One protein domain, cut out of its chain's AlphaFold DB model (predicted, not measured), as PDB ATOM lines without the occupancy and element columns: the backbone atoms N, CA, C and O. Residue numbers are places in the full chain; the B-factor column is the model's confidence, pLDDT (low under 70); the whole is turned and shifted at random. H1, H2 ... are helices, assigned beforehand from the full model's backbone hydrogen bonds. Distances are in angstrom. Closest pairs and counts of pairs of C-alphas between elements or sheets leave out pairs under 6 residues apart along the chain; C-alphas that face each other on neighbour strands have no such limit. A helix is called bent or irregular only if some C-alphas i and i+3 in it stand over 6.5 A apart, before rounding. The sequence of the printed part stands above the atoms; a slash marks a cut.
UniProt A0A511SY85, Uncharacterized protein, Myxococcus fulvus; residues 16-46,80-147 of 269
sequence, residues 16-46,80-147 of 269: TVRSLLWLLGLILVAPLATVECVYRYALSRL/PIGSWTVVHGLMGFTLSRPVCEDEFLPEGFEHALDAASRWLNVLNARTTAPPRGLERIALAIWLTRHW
ATOM      1  N   THR A  16     -16.724   3.530  50.053       79.44
ATOM      2  CA  THR A  16     -15.535   3.071  49.313       79.44
ATOM      3  C   THR A  16     -15.466   1.552  49.246       79.44
ATOM      4  O   THR A  16     -15.281   1.023  48.156       79.44
ATOM      5  N   VAL A  17     -15.697   0.842  50.355       81.12
ATOM      6  CA  VAL A  17     -15.725  -0.635  50.373       81.12
ATOM      7  C   VAL A  17     -16.817  -1.180  49.447       81.12
ATOM      8  O   VAL A  17     -16.557  -2.088  48.663       81.12
ATOM      9  N   ARG A  18     -18.021  -0.595  49.468       84.94
ATOM     10  CA  ARG A  18     -19.123  -1.001  48.582       84.94
ATOM     11  C   ARG A  18     -18.802  -0.764  47.105       84.94
ATOM     12  O   ARG A  18     -19.116  -1.622  46.286       84.94
ATOM     13  N   SER A  19     -18.168   0.361  46.767       84.69
ATOM     14  CA  SER A  19     -17.710   0.639  45.399       84.69
ATOM     15  C   SER A  19     -16.617  -0.332  44.953       84.69
ATOM     16  O   SER A  19     -16.631  -0.775  43.809       84.69
ATOM     17  N   LEU A  20     -15.686  -0.680  45.847       84.44
ATOM     18  CA  LEU A  20     -14.602  -1.625  45.572       84.44
ATOM     19  C   LEU A  20     -15.143  -3.033  45.315       84.44
ATOM     20  O   LEU A  20     -14.752  -3.661  44.339       84.44
ATOM     21  N   LEU A  21     -16.097  -3.495  46.129       85.25
ATOM     22  CA  LEU A  21     -16.788  -4.771  45.920       85.25
ATOM     23  C   LEU A  21     -17.569  -4.794  44.601       85.25
ATOM     24  O   LEU A  21     -17.554  -5.802  43.901       85.25
ATOM     25  N   TRP A  22     -18.214  -3.683  44.234       88.81
ATOM     26  CA  TRP A  22     -18.915  -3.555  42.951       88.81
ATOM     27  C   TRP A  22     -17.966  -3.631  41.755       88.81
ATOM     28  O   TRP A  22     -18.236  -4.358  40.801       88.81
ATOM     29  N   LEU A  23     -16.844  -2.911  41.814       85.75
ATOM     30  CA  LEU A  23     -15.819  -2.950  40.773       85.75
ATOM     31  C   LEU A  23     -15.187  -4.340  40.670       85.75
ATOM     32  O   LEU A  23     -15.036  -4.847  39.565       85.75
ATOM     33  N   LEU A  24     -14.887  -4.985  41.800       83.81
ATOM     34  CA  LEU A  24     -14.362  -6.350  41.830       83.81
ATOM     35  C   LEU A  24     -15.357  -7.346  41.213       83.81
ATOM     36  O   LEU A  24     -14.973  -8.183  40.399       83.81
ATOM     37  N   GLY A  25     -16.643  -7.215  41.553       80.56
ATOM     38  CA  GLY A  25     -17.717  -8.013  40.968       80.56
ATOM     39  C   GLY A  25     -17.836  -7.811  39.458       80.56
ATOM     40  O   GLY A  25     -17.913  -8.787  38.719       80.56
ATOM     41  N   LEU A  26     -17.777  -6.566  38.976       84.06
ATOM     42  CA  LEU A  26     -17.778  -6.262  37.542       84.06
ATOM     43  C   LEU A  26     -16.560  -6.851  36.828       84.06
ATOM     44  O   LEU A  26     -16.721  -7.472  35.782       84.06
ATOM     45  N   ILE A  27     -15.366  -6.707  37.404       82.00
ATOM     46  CA  ILE A  27     -14.119  -7.234  36.833       82.00
ATOM     47  C   ILE A  27     -14.154  -8.764  36.734       82.00
ATOM     48  O   ILE A  27     -13.613  -9.311  35.779       82.00
ATOM     49  N   LEU A  28     -14.807  -9.460  37.670       80.19
ATOM     50  CA  LEU A  28     -14.913 -10.921  37.648       80.19
ATOM     51  C   LEU A  28     -16.045 -11.426  36.738       80.19
ATOM     52  O   LEU A  28     -15.867 -12.387  35.992       80.19
ATOM     53  N   VAL A  29     -17.217 -10.791  36.787       83.75
ATOM     54  CA  VAL A  29     -18.428 -11.266  36.094       83.75
ATOM     55  C   VAL A  29     -18.448 -10.852  34.625       83.75
ATOM     56  O   VAL A  29     -18.852 -11.651  33.781       83.75
ATOM     57  N   ALA A  30     -17.999  -9.640  34.289       83.81
ATOM     58  CA  ALA A  30     -17.988  -9.159  32.908       83.81
ATOM     59  C   ALA A  30     -17.204 -10.067  31.939       83.81
ATOM     60  O   ALA A  30     -17.751 -10.369  30.875       83.81
ATOM     61  N   PRO A  31     -15.985 -10.561  32.248       82.50
ATOM     62  CA  PRO A  31     -15.278 -11.462  31.339       82.50
ATOM     63  C   PRO A  31     -15.988 -12.811  31.200       82.50
ATOM     64  O   PRO A  31     -16.137 -13.291  30.080       82.50
ATOM     65  N   LEU A  32     -16.504 -13.389  32.292       85.19
ATOM     66  CA  LEU A  32     -17.282 -14.636  32.242       85.19
ATOM     67  C   LEU A  32     -18.529 -14.483  31.364       85.19
ATOM     68  O   LEU A  32     -18.796 -15.327  30.509       85.19
ATOM     69  N   ALA A  33     -19.261 -13.380  31.538       87.12
ATOM     70  CA  ALA A  33     -20.424 -13.052  30.724       87.12
ATOM     71  C   ALA A  33     -20.040 -12.830  29.257       87.12
ATOM     72  O   ALA A  33     -20.755 -13.279  28.369       87.12
ATOM     73  N   THR A  34     -18.898 -12.193  28.991       87.00
ATOM     74  CA  THR A  34     -18.398 -11.970  27.627       87.00
ATOM     75  C   THR A  34     -18.057 -13.291  26.943       87.00
ATOM     76  O   THR A  34     -18.505 -13.517  25.821       87.00
ATOM     77  N   VAL A  35     -17.337 -14.191  27.623       86.62
ATOM     78  CA  VAL A  35     -17.011 -15.536  27.113       86.62
ATOM     79  C   VAL A  35     -18.286 -16.314  26.799       86.62
ATOM     80  O   VAL A  35     -18.416 -16.863  25.707       86.62
ATOM     81  N   GLU A  36     -19.256 -16.315  27.715       91.19
ATOM     82  CA  GLU A  36     -20.541 -16.990  27.510       91.19
ATOM     83  C   GLU A  36     -21.348 -16.359  26.361       91.19
ATOM     84  O   GLU A  36     -21.984 -17.071  25.585       91.19
ATOM     85  N   CYS A  37     -21.296 -15.034  26.197       92.00
ATOM     86  CA  CYS A  37     -21.983 -14.330  25.114       92.00
ATOM     87  C   CYS A  37     -21.368 -14.664  23.746       92.00
ATOM     88  O   CYS A  37     -22.098 -14.967  22.804       92.00
ATOM     89  N   VAL A  38     -20.033 -14.694  23.647       89.94
ATOM     90  CA  VAL A  38     -19.314 -15.120  22.433       89.94
ATOM     91  C   VAL A  38     -19.597 -16.588  22.117       89.94
ATOM     92  O   VAL A  38     -19.871 -16.916  20.964       89.94
ATOM     93  N   TYR A  39     -19.595 -17.460  23.129       92.00
ATOM     94  CA  TYR A  39     -19.958 -18.873  22.992       92.00
ATOM     95  C   TYR A  39     -21.377 -19.043  22.426       92.00
ATOM     96  O   TYR A  39     -21.562 -19.723  21.418       92.00
ATOM     97  N   ARG A  40     -22.374 -18.364  23.008       92.56
ATOM     98  CA  ARG A  40     -23.766 -18.410  22.527       92.56
ATOM     99  C   ARG A  40     -23.923 -17.821  21.131       92.56
ATOM    100  O   ARG A  40     -24.676 -18.364  20.330       92.56
ATOM    101  N   TYR A  41     -23.210 -16.737  20.837       93.94
ATOM    102  CA  TYR A  41     -23.206 -16.117  19.514       93.94
ATOM    103  C   TYR A  41     -22.590 -17.026  18.442       93.94
ATOM    104  O   TYR A  41     -23.075 -17.072  17.316       93.94
ATOM    105  N   ALA A  42     -21.532 -17.768  18.771       91.94
ATOM    106  CA  ALA A  42     -20.948 -18.740  17.853       91.94
ATOM    107  C   ALA A  42     -21.890 -19.934  17.625       91.94
ATOM    108  O   ALA A  42     -22.069 -20.355  16.485       91.94
ATOM    109  N   LEU A  43     -22.550 -20.440  18.675       92.25
ATOM    110  CA  LEU A  43     -23.527 -21.525  18.536       92.25
ATOM    111  C   LEU A  43     -24.774 -21.116  17.748       92.25
ATOM    112  O   LEU A  43     -25.279 -21.922  16.977       92.25
ATOM    113  N   SER A  44     -25.256 -19.875  17.883       91.75
ATOM    114  CA  SER A  44     -26.447 -19.414  17.151       91.75
ATOM    115  C   SER A  44     -26.243 -19.303  15.637       91.75
ATOM    116  O   SER A  44     -27.211 -19.143  14.897       91.75
ATOM    117  N   ARG A  45     -24.993 -19.388  15.168       89.81
ATOM    118  CA  ARG A  45     -24.638 -19.442  13.744       89.81
ATOM    119  C   ARG A  45     -24.686 -20.850  13.162       89.81
ATOM    120  O   ARG A  45     -24.647 -20.990  11.941       89.81
ATOM    121  N   LEU A  46     -24.746 -21.877  14.007       88.75
ATOM    122  CA  LEU A  46     -24.915 -23.250  13.556       88.75
ATOM    123  C   LEU A  46     -26.401 -23.497  13.266       88.75
ATOM    124  O   LEU A  46     -27.237 -23.192  14.117       88.75
ATOM    125  N   PRO A  80     -16.008 -31.795  31.174       86.31
ATOM    126  CA  PRO A  80     -16.894 -30.701  30.799       86.31
ATOM    127  C   PRO A  80     -16.201 -29.345  30.967       86.31
ATOM    128  O   PRO A  80     -15.707 -29.003  32.044       86.31
ATOM    129  N   ILE A  81     -16.213 -28.519  29.919       85.00
ATOM    130  CA  ILE A  81     -15.552 -27.206  29.947       85.00
ATOM    131  C   ILE A  81     -16.527 -26.113  30.364       85.00
ATOM    132  O   ILE A  81     -17.429 -25.750  29.611       85.00
ATOM    133  N   GLY A  82     -16.314 -25.508  31.532       81.06
ATOM    134  CA  GLY A  82     -17.059 -24.336  31.998       81.06
ATOM    135  C   GLY A  82     -16.451 -23.005  31.542       81.06
ATOM    136  O   GLY A  82     -15.302 -22.931  31.110       81.06
ATOM    137  N   SER A  83     -17.204 -21.914  31.692       76.00
ATOM    138  CA  SER A  83     -16.718 -20.553  31.406       76.00
ATOM    139  C   SER A  83     -15.521 -20.178  32.297       76.00
ATOM    140  O   SER A  83     -14.620 -19.466  31.863       76.00
ATOM    141  N   TRP A  84     -15.471 -20.718  33.520       75.38
ATOM    142  CA  TRP A  84     -14.344 -20.563  34.445       75.38
ATOM    143  C   TRP A  84     -13.057 -21.246  33.954       75.38
ATOM    144  O   TRP A  84     -11.984 -20.664  34.073       75.38
ATOM    145  N   THR A  85     -13.156 -22.430  33.338       76.50
ATOM    146  CA  THR A  85     -12.008 -23.169  32.782       76.50
ATOM    147  C   THR A  85     -11.286 -22.348  31.710       76.50
ATOM    148  O   THR A  85     -10.062 -22.265  31.701       76.50
ATOM    149  N   VAL A  86     -12.053 -21.650  30.862       70.88
ATOM    150  CA  VAL A  86     -11.520 -20.747  29.828       70.88
ATOM    151  C   VAL A  86     -10.823 -19.535  30.451       70.88
ATOM    152  O   VAL A  86      -9.740 -19.155  30.012       70.88
ATOM    153  N   VAL A  87     -11.412 -18.940  31.494       70.75
ATOM    154  CA  VAL A  87     -10.818 -17.794  32.203       70.75
ATOM    155  C   VAL A  87      -9.512 -18.184  32.896       70.75
ATOM    156  O   VAL A  87      -8.549 -17.423  32.826       70.75
ATOM    157  N   HIS A  88      -9.446 -19.368  33.508       71.44
ATOM    158  CA  HIS A  88      -8.225 -19.867  34.140       71.44
ATOM    159  C   HIS A  88      -7.106 -20.096  33.113       71.44
ATOM    160  O   HIS A  88      -5.970 -19.678  33.342       71.44
ATOM    161  N   GLY A  89      -7.435 -20.670  31.949       66.50
ATOM    162  CA  GLY A  89      -6.494 -20.802  30.833       66.50
ATOM    163  C   GLY A  89      -5.988 -19.446  30.325       66.50
ATOM    164  O   GLY A  89      -4.785 -19.242  30.171       66.50
ATOM    165  N   LEU A  90      -6.885 -18.469  30.149       67.19
ATOM    166  CA  LEU A  90      -6.507 -17.124  29.701       67.19
ATOM    167  C   LEU A  90      -5.619 -16.402  30.728       67.19
ATOM    168  O   LEU A  90      -4.627 -15.775  30.360       67.19
ATOM    169  N   MET A  91      -5.944 -16.517  32.022       66.81
ATOM    170  CA  MET A  91      -5.125 -15.965  33.104       66.81
ATOM    171  C   MET A  91      -3.729 -16.591  33.121       66.81
ATOM    172  O   MET A  91      -2.748 -15.852  33.194       66.81
ATOM    173  N   GLY A  92      -3.625 -17.917  32.980       62.47
ATOM    174  CA  GLY A  92      -2.344 -18.626  32.900       62.47
ATOM    175  C   GLY A  92      -1.459 -18.134  31.750       62.47
ATOM    176  O   GLY A  92      -0.266 -17.915  31.953       62.47
ATOM    177  N   PHE A  93      -2.055 -17.867  30.583       62.31
ATOM    178  CA  PHE A  93      -1.355 -17.328  29.414       62.31
ATOM    179  C   PHE A  93      -0.873 -15.882  29.624       62.31
ATOM    180  O   PHE A  93       0.270 -15.547  29.325       62.31
ATOM    181  N   THR A  94      -1.725 -15.015  30.182       61.25
ATOM    182  CA  THR A  94      -1.381 -13.594  30.417       61.25
ATOM    183  C   THR A  94      -0.352 -13.375  31.529       61.25
ATOM    184  O   THR A  94       0.307 -12.339  31.549       61.25
ATOM    185  N   LEU A  95      -0.204 -14.334  32.449       64.81
ATOM    186  CA  LEU A  95       0.710 -14.246  33.593       64.81
ATOM    187  C   LEU A  95       2.105 -14.838  33.315       64.81
ATOM    188  O   LEU A  95       2.895 -14.978  34.250       64.81
ATOM    189  N   SER A  96       2.429 -15.144  32.050       53.12
ATOM    190  CA  SER A  96       3.781 -15.489  31.572       53.12
ATOM    191  C   SER A  96       4.500 -16.575  32.383       53.12
ATOM    192  O   SER A  96       5.721 -16.529  32.542       53.12
ATOM    193  N   ARG A  97       3.771 -17.560  32.921       54.66
ATOM    194  CA  ARG A  97       4.418 -18.772  33.432       54.66
ATOM    195  C   ARG A  97       4.747 -19.675  32.240       54.66
ATOM    196  O   ARG A  97       3.883 -19.836  31.380       54.66
ATOM    197  N   PRO A  98       5.954 -20.267  32.176       48.25
ATOM    198  CA  PRO A  98       6.245 -21.339  31.236       48.25
ATOM    199  C   PRO A  98       5.453 -22.564  31.697       48.25
ATOM    200  O   PRO A  98       5.933 -23.382  32.475       48.25
ATOM    201  N   VAL A  99       4.184 -22.603  31.321       52.25
ATOM    202  CA  VAL A  99       3.306 -23.748  31.534       52.25
ATOM    203  C   VAL A  99       3.564 -24.673  30.353       52.25
ATOM    204  O   VAL A  99       3.510 -24.229  29.205       52.25
ATOM    205  N   CYS A 100       3.936 -25.920  30.635       54.38
ATOM    206  CA  CYS A 100       4.118 -26.944  29.612       54.38
ATOM    207  C   CYS A 100       2.847 -27.023  28.747       54.38
ATOM    208  O   CYS A 100       1.741 -26.975  29.284       54.38
ATOM    209  N   GLU A 101       2.993 -27.116  27.421       50.81
ATOM    210  CA  GLU A 101       1.874 -27.082  26.458       50.81
ATOM    211  C   GLU A 101       0.758 -28.102  26.767       50.81
ATOM    212  O   GLU A 101      -0.406 -27.833  26.475       50.81
ATOM    213  N   ASP A 102       1.089 -29.204  27.449       50.53
ATOM    214  CA  ASP A 102       0.155 -30.269  27.831       50.53
ATOM    215  C   ASP A 102      -0.841 -29.886  28.951       50.53
ATOM    216  O   ASP A 102      -1.827 -30.589  29.158       50.53
ATOM    217  N   GLU A 103      -0.636 -28.781  29.679       55.81
ATOM    218  CA  GLU A 103      -1.433 -28.439  30.875       55.81
ATOM    219  C   GLU A 103      -2.644 -27.522  30.605       55.81
ATOM    220  O   GLU A 103      -3.457 -27.281  31.500       55.81
ATOM    221  N   PHE A 104      -2.790 -26.982  29.387       61.28
ATOM    222  CA  PHE A 104      -3.850 -26.006  29.079       61.28
ATOM    223  C   PHE A 104      -5.140 -26.607  28.528       61.28
ATOM    224  O   PHE A 104      -6.199 -25.982  28.652       61.28
ATOM    225  N   LEU A 105      -5.072 -27.776  27.890       68.75
ATOM    226  CA  LEU A 105      -6.247 -28.413  27.308       68.75
ATOM    227  C   LEU A 105      -6.866 -29.350  28.350       68.75
ATOM    228  O   LEU A 105      -6.185 -30.254  28.830       68.75
ATOM    229  N   PRO A 106      -8.147 -29.158  28.716       77.50
ATOM    230  CA  PRO A 106      -8.849 -30.106  29.567       77.50
ATOM    231  C   PRO A 106      -8.770 -31.510  28.974       77.50
ATOM    232  O   PRO A 106      -8.810 -31.674  27.750       77.50
ATOM    233  N   GLU A 107      -8.674 -32.509  29.843       81.44
ATOM    234  CA  GLU A 107      -8.563 -33.907  29.438       81.44
ATOM    235  C   GLU A 107      -9.655 -34.270  28.418       81.44
ATOM    236  O   GLU A 107     -10.846 -34.013  28.627       81.44
ATOM    237  N   GLY A 108      -9.228 -34.815  27.277       80.75
ATOM    238  CA  GLY A 108     -10.113 -35.231  26.193       80.75
ATOM    239  C   GLY A 108     -10.692 -34.105  25.332       80.75
ATOM    240  O   GLY A 108     -11.484 -34.393  24.433       80.75
ATOM    241  N   PHE A 109     -10.309 -32.838  25.523       87.62
ATOM    242  CA  PHE A 109     -10.846 -31.747  24.697       87.62
ATOM    243  C   PHE A 109     -10.456 -31.858  23.216       87.62
ATOM    244  O   PHE A 109     -11.239 -31.480  22.344       87.62
ATOM    245  N   GLU A 110      -9.299 -32.443  22.901       87.56
ATOM    246  CA  GLU A 110      -8.926 -32.754  21.516       87.56
ATOM    247  C   GLU A 110      -9.942 -33.689  20.846       87.56
ATOM    248  O   GLU A 110     -10.337 -33.461  19.705       87.56
ATOM    249  N   HIS A 111     -10.469 -34.677  21.579       87.94
ATOM    250  CA  HIS A 111     -11.522 -35.555  21.067       87.94
ATOM    251  C   HIS A 111     -12.816 -34.793  20.778       87.94
ATOM    252  O   HIS A 111     -13.489 -35.081  19.784       87.94
ATOM    253  N   ALA A 112     -13.137 -33.786  21.593       91.31
ATOM    254  CA  ALA A 112     -14.275 -32.911  21.343       91.31
ATOM    255  C   ALA A 112     -14.060 -31.999  20.129       91.31
ATOM    256  O   ALA A 112     -14.996 -31.782  19.356       91.31
ATOM    257  N   LEU A 113     -12.840 -31.500  19.913       91.00
ATOM    258  CA  LEU A 113     -12.483 -30.735  18.714       91.00
ATOM    259  C   LEU A 113     -12.548 -31.591  17.445       91.00
ATOM    260  O   LEU A 113     -13.024 -31.113  16.412       91.00
ATOM    261  N   ASP A 114     -12.114 -32.845  17.515       89.88
ATOM    262  CA  ASP A 114     -12.199 -33.795  16.408       89.88
ATOM    263  C   ASP A 114     -13.654 -34.134  16.066       89.88
ATOM    264  O   ASP A 114     -14.039 -34.077  14.895       89.88
ATOM    265  N   ALA A 115     -14.480 -34.425  17.077       91.25
ATOM    266  CA  ALA A 115     -15.914 -34.671  16.905       91.25
ATOM    267  C   ALA A 115     -16.630 -33.440  16.323       91.25
ATOM    268  O   ALA A 115     -17.363 -33.549  15.337       91.25
ATOM    269  N   ALA A 116     -16.334 -32.246  16.846       92.94
ATOM    270  CA  ALA A 116     -16.839 -30.991  16.296       92.94
ATOM    271  C   ALA A 116     -16.414 -30.807  14.832       92.94
ATOM    272  O   ALA A 116     -17.233 -30.442  13.993       92.94
ATOM    273  N   SER A 117     -15.154 -31.097  14.494       91.06
ATOM    274  CA  SER A 117     -14.651 -30.996  13.117       91.06
ATOM    275  C   SER A 117     -15.385 -31.955  12.176       91.06
ATOM    276  O   SER A 117     -15.796 -31.545  11.090       91.06
ATOM    277  N   ARG A 118     -15.604 -33.210  12.594       89.31
ATOM    278  CA  ARG A 118     -16.385 -34.191  11.823       89.31
ATOM    279  C   ARG A 118     -17.810 -33.705  11.583       89.31
ATOM    280  O   ARG A 118     -18.255 -33.699  10.437       89.31
ATOM    281  N   TRP A 119     -18.492 -33.234  12.625       91.69
ATOM    282  CA  TRP A 119     -19.852 -32.713  12.493       91.69
ATOM    283  C   TRP A 119     -19.926 -31.502  11.560       91.69
ATOM    284  O   TRP A 119     -20.771 -31.454  10.667       91.69
ATOM    285  N   LEU A 120     -19.005 -30.543  11.706       90.88
ATOM    286  CA  LEU A 120     -18.953 -29.377  10.824       90.88
ATOM    287  C   LEU A 120     -18.676 -29.772   9.373       90.88
ATOM    288  O   LEU A 120     -19.245 -29.159   8.479       90.88
ATOM    289  N   ASN A 121     -17.884 -30.814   9.115       88.94
ATOM    290  CA  ASN A 121     -17.701 -31.337   7.758       88.94
ATOM    291  C   ASN A 121     -19.002 -31.922   7.182       88.94
ATOM    292  O   ASN A 121     -19.322 -31.668   6.021       88.94
ATOM    293  N   VAL A 122     -19.788 -32.642   7.991       88.00
ATOM    294  CA  VAL A 122     -21.115 -33.155   7.593       88.00
ATOM    295  C   VAL A 122     -22.105 -32.011   7.341       88.00
ATOM    296  O   VAL A 122     -22.933 -32.093   6.432       88.00
ATOM    297  N   LEU A 123     -22.033 -30.929   8.119       87.75
ATOM    298  CA  LEU A 123     -22.819 -29.719   7.871       87.75
ATOM    299  C   LEU A 123     -22.370 -28.994   6.601       87.75
ATOM    300  O   LEU A 123     -23.216 -28.645   5.788       87.75
ATOM    301  N   ASN A 124     -21.065 -28.838   6.385       85.62
ATOM    302  CA  ASN A 124     -20.492 -28.174   5.208       85.62
ATOM    303  C   ASN A 124     -20.849 -28.859   3.901       85.62
ATOM    304  O   ASN A 124     -21.039 -28.193   2.892       85.62
ATOM    305  N   ALA A 125     -20.971 -30.184   3.918       84.81
ATOM    306  CA  ALA A 125     -21.460 -30.927   2.765       84.81
ATOM    307  C   ALA A 125     -22.921 -30.577   2.407       84.81
ATOM    308  O   ALA A 125     -23.351 -30.824   1.283       84.81
ATOM    309  N   ARG A 126     -23.687 -30.018   3.354       83.75
ATOM    310  CA  ARG A 126     -25.116 -29.694   3.227       83.75
ATOM    311  C   ARG A 126     -25.396 -28.191   3.124       83.75
ATOM    312  O   ARG A 126     -26.485 -27.816   2.693       83.75
ATOM    313  N   THR A 127     -24.459 -27.327   3.515       76.56
ATOM    314  CA  THR A 127     -24.657 -25.873   3.584       76.56
ATOM    315  C   THR A 127     -23.828 -25.113   2.550       76.56
ATOM    316  O   THR A 127     -22.740 -25.512   2.154       76.56
ATOM    317  N   THR A 128     -24.342 -23.961   2.112       67.19
ATOM    318  CA  THR A 128     -23.663 -23.064   1.159       67.19
ATOM    319  C   THR A 128     -22.669 -22.108   1.824       67.19
ATOM    320  O   THR A 128     -21.837 -21.517   1.140       67.19
ATOM    321  N   ALA A 129     -22.739 -21.950   3.149       70.19
ATOM    322  CA  ALA A 129     -21.863 -21.083   3.931       70.19
ATOM    323  C   ALA A 129     -21.130 -21.907   5.006       70.19
ATOM    324  O   ALA A 129     -21.778 -22.367   5.952       70.19
ATOM    325  N   PRO A 130     -19.804 -22.094   4.892       67.88
ATOM    326  CA  PRO A 130     -19.052 -22.858   5.874       67.88
ATOM    327  C   PRO A 130     -18.920 -22.080   7.205       67.88
ATOM    328  O   PRO A 130     -18.659 -20.870   7.191       67.88
ATOM    329  N   PRO A 131     -19.068 -22.751   8.361       66.56
ATOM    330  CA  PRO A 131     -18.810 -22.201   9.678       66.56
ATOM    331  C   PRO A 131     -17.316 -21.887   9.824       66.56
ATOM    332  O   PRO A 131     -16.453 -22.541   9.234       66.56
ATOM    333  N   ARG A 132     -17.005 -20.840  10.594       72.25
ATOM    334  CA  ARG A 132     -15.637 -20.346  10.804       72.25
ATOM    335  C   ARG A 132     -14.990 -21.033  12.020       72.25
ATOM    336  O   ARG A 132     -15.543 -21.938  12.641       72.25
ATOM    337  N   GLY A 133     -13.759 -20.632  12.347       75.81
ATOM    338  CA  GLY A 133     -12.963 -21.272  13.403       75.81
ATOM    339  C   GLY A 133     -13.547 -21.168  14.821       75.81
ATOM    340  O   GLY A 133     -13.268 -22.035  15.646       75.81
ATOM    341  N   LEU A 134     -14.373 -20.153  15.115       86.75
ATOM    342  CA  LEU A 134     -14.977 -19.972  16.445       86.75
ATOM    343  C   LEU A 134     -16.118 -20.961  16.696       86.75
ATOM    344  O   LEU A 134     -16.269 -21.460  17.808       86.75
ATOM    345  N   GLU A 135     -16.885 -21.275  15.658       90.12
ATOM    346  CA  GLU A 135     -17.992 -22.223  15.684       90.12
ATOM    347  C   GLU A 135     -17.498 -23.629  16.050       90.12
ATOM    348  O   GLU A 135     -18.147 -24.318  16.831       90.12
ATOM    349  N   ARG A 136     -16.301 -24.020  15.588       91.50
ATOM    350  CA  ARG A 136     -15.651 -25.287  15.970       91.50
ATOM    351  C   ARG A 136     -15.374 -25.381  17.463       91.50
ATOM    352  O   ARG A 136     -15.686 -26.393  18.081       91.50
ATOM    353  N   ILE A 137     -14.789 -24.334  18.040       90.88
ATOM    354  CA  ILE A 137     -14.445 -24.306  19.468       90.88
ATOM    355  C   ILE A 137     -15.721 -24.261  20.309       90.88
ATOM    356  O   ILE A 137     -15.851 -25.015  21.270       90.88
ATOM    357  N   ALA A 138     -16.683 -23.416  19.930       92.88
ATOM    358  CA  ALA A 138     -17.965 -23.324  20.618       92.88
ATOM    359  C   ALA A 138     -18.721 -24.658  20.580       92.88
ATOM    360  O   ALA A 138     -19.251 -25.085  21.605       92.88
ATOM    361  N   LEU A 139     -18.707 -25.348  19.438       94.50
ATOM    362  CA  LEU A 139     -19.296 -26.672  19.308       94.50
ATOM    363  C   LEU A 139     -18.579 -27.701  20.187       94.50
ATOM    364  O   LEU A 139     -19.247 -28.427  20.907       94.50
ATOM    365  N   ALA A 140     -17.245 -27.730  20.200       92.81
ATOM    366  CA  ALA A 140     -16.495 -28.634  21.073       92.81
ATOM    367  C   ALA A 140     -16.832 -28.405  22.557       92.81
ATOM    368  O   ALA A 140     -17.109 -29.358  23.281       92.81
ATOM    369  N   ILE A 141     -16.901 -27.144  23.003       92.56
ATOM    370  CA  ILE A 141     -17.334 -26.799  24.367       92.56
ATOM    371  C   ILE A 141     -18.762 -27.294  24.618       92.56
ATOM    372  O   ILE A 141     -19.025 -27.893  25.661       92.56
ATOM    373  N   TRP A 142     -19.680 -27.081  23.671       94.94
ATOM    374  CA  TRP A 142     -21.052 -27.573  23.781       94.94
ATOM    375  C   TRP A 142     -21.089 -29.097  23.940       94.94
ATOM    376  O   TRP A 142     -21.729 -29.579  24.873       94.94
ATOM    377  N   LEU A 143     -20.340 -29.840  23.119       94.62
ATOM    378  CA  LEU A 143     -20.236 -31.299  23.186       94.62
ATOM    379  C   LEU A 143     -19.768 -31.763  24.567       94.62
ATOM    380  O   LEU A 143     -20.431 -32.589  25.184       94.62
ATOM    381  N   THR A 144     -18.694 -31.171  25.108       92.81
ATOM    382  CA  THR A 144     -18.184 -31.547  26.446       92.81
ATOM    383  C   THR A 144     -19.205 -31.356  27.571       92.81
ATOM    384  O   THR A 144     -19.104 -32.002  28.605       92.81
ATOM    385  N   ARG A 145     -20.190 -30.464  27.389       91.81
ATOM    386  CA  ARG A 145     -21.235 -30.172  28.382       91.81
ATOM    387  C   ARG A 145     -22.489 -31.033  28.227       91.81
ATOM    388  O   ARG A 145     -23.231 -31.159  29.196       91.81
ATOM    389  N   HIS A 146     -22.766 -31.538  27.025       93.94
ATOM    390  CA  HIS A 146     -24.063 -32.146  26.693       93.94
ATOM    391  C   HIS A 146     -23.978 -33.632  26.355       93.94
ATOM    392  O   HIS A 146     -24.991 -34.319  26.452       93.94
ATOM    393  N   TRP A 147     -22.809 -34.134  25.968       93.12
ATOM    394  CA  TRP A 147     -22.606 -35.557  25.724       93.12
ATOM    395  C   TRP A 147     -22.197 -36.279  27.002       93.12
ATOM    396  O   TRP A 147     -21.318 -35.831  27.741       93.12
TER     397      TRP A 147
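AT A GLANCE: This is residues 16 to 46 and 80 to 147 of the 269 residues of an uncharacterized protein of Myxococcus fulvus (UniProt A0A511SY85). Look first for one long helix, H1, whose opening residues 16 to 27 stick out from the rest as a free arm. Near its other end, H4 packs crosswise on it with its first half, and H3 crosses H4, which lies between H1 and H3; H2 starts at H1, farther back along it, and leads away from it. The printed part has 99 residues with four named helices, H1, H2, H3 and H4 in chain order, and no named strand: the class is all helix. The whole is loose, with a radius of gyration of the C-alphas of 16.6 A, and elongated, spanning 58 by 32 by 23 A.

HOW THE PARTS SIT: Begin with H1, residues 16 to 43, which has a kink of 26 degrees near residue 30; it is neither bent nor irregular, but only just: C-alphas 28 and 31 are 6.3 A apart. With residues 39 to 43 alone it touches residues 134 to 139 of H4, residues 133 to 146; the closest C-alphas, of Ala 42 and Glu 135, are 5.1 A apart, and the lines are about perpendicular at 79 degrees. From H4, look on to H3, residues 109 to 124: they touch, the closest C-alphas being those of Ala 112 and Ala 140, 4.8 A apart, and they run opposite ways at a steep tilt of 63 degrees. Back on H1, residues 31 to 36 alone touch residues 83 to 87 of H2, residues 83 to 94, about perpendicular at 75 degrees; the closest C-alphas, of Leu 32 and Ser 83, are 6.0 A apart. H1 and H3, H2 and H4, and H2 and H3 are apart. In H2 and H3 every O i to N i+4 pair is within hydrogen-bond range; in H1 it is 22 of 24 and in H4 9 of 10.

IN THESE COORDINATES: Find C-alpha 16 at (-15.535, 3.071, 49.313); from there H1 runs 40.2 A to C-alpha 43 at (-23.527, -21.525, 18.536). H2 measures 16.9 A from first to last C-alpha, H3 22.0 A, and H4 20.4 A, ending at C-alpha 146 at (-24.063, -32.146, 26.693).

THE WHOLE: The two C-alphas farthest apart, of Thr 16 and Ala 125, are 57.9 A apart. Residues 47 to 79 are not printed, and C-alphas 46 and 80 stand 20.4 A apart across this cut, in the link from H1 to H2. The link from H2 to H3, 14 residues, is long; that from H3 to H4, 8 residues, is short. Residues 94 to 102 and 124 to 129 also stand free. The mean pLDDT of the printed part is 80.9; look for values under 70 at residues 89 to 105, 128, and 130 to 131.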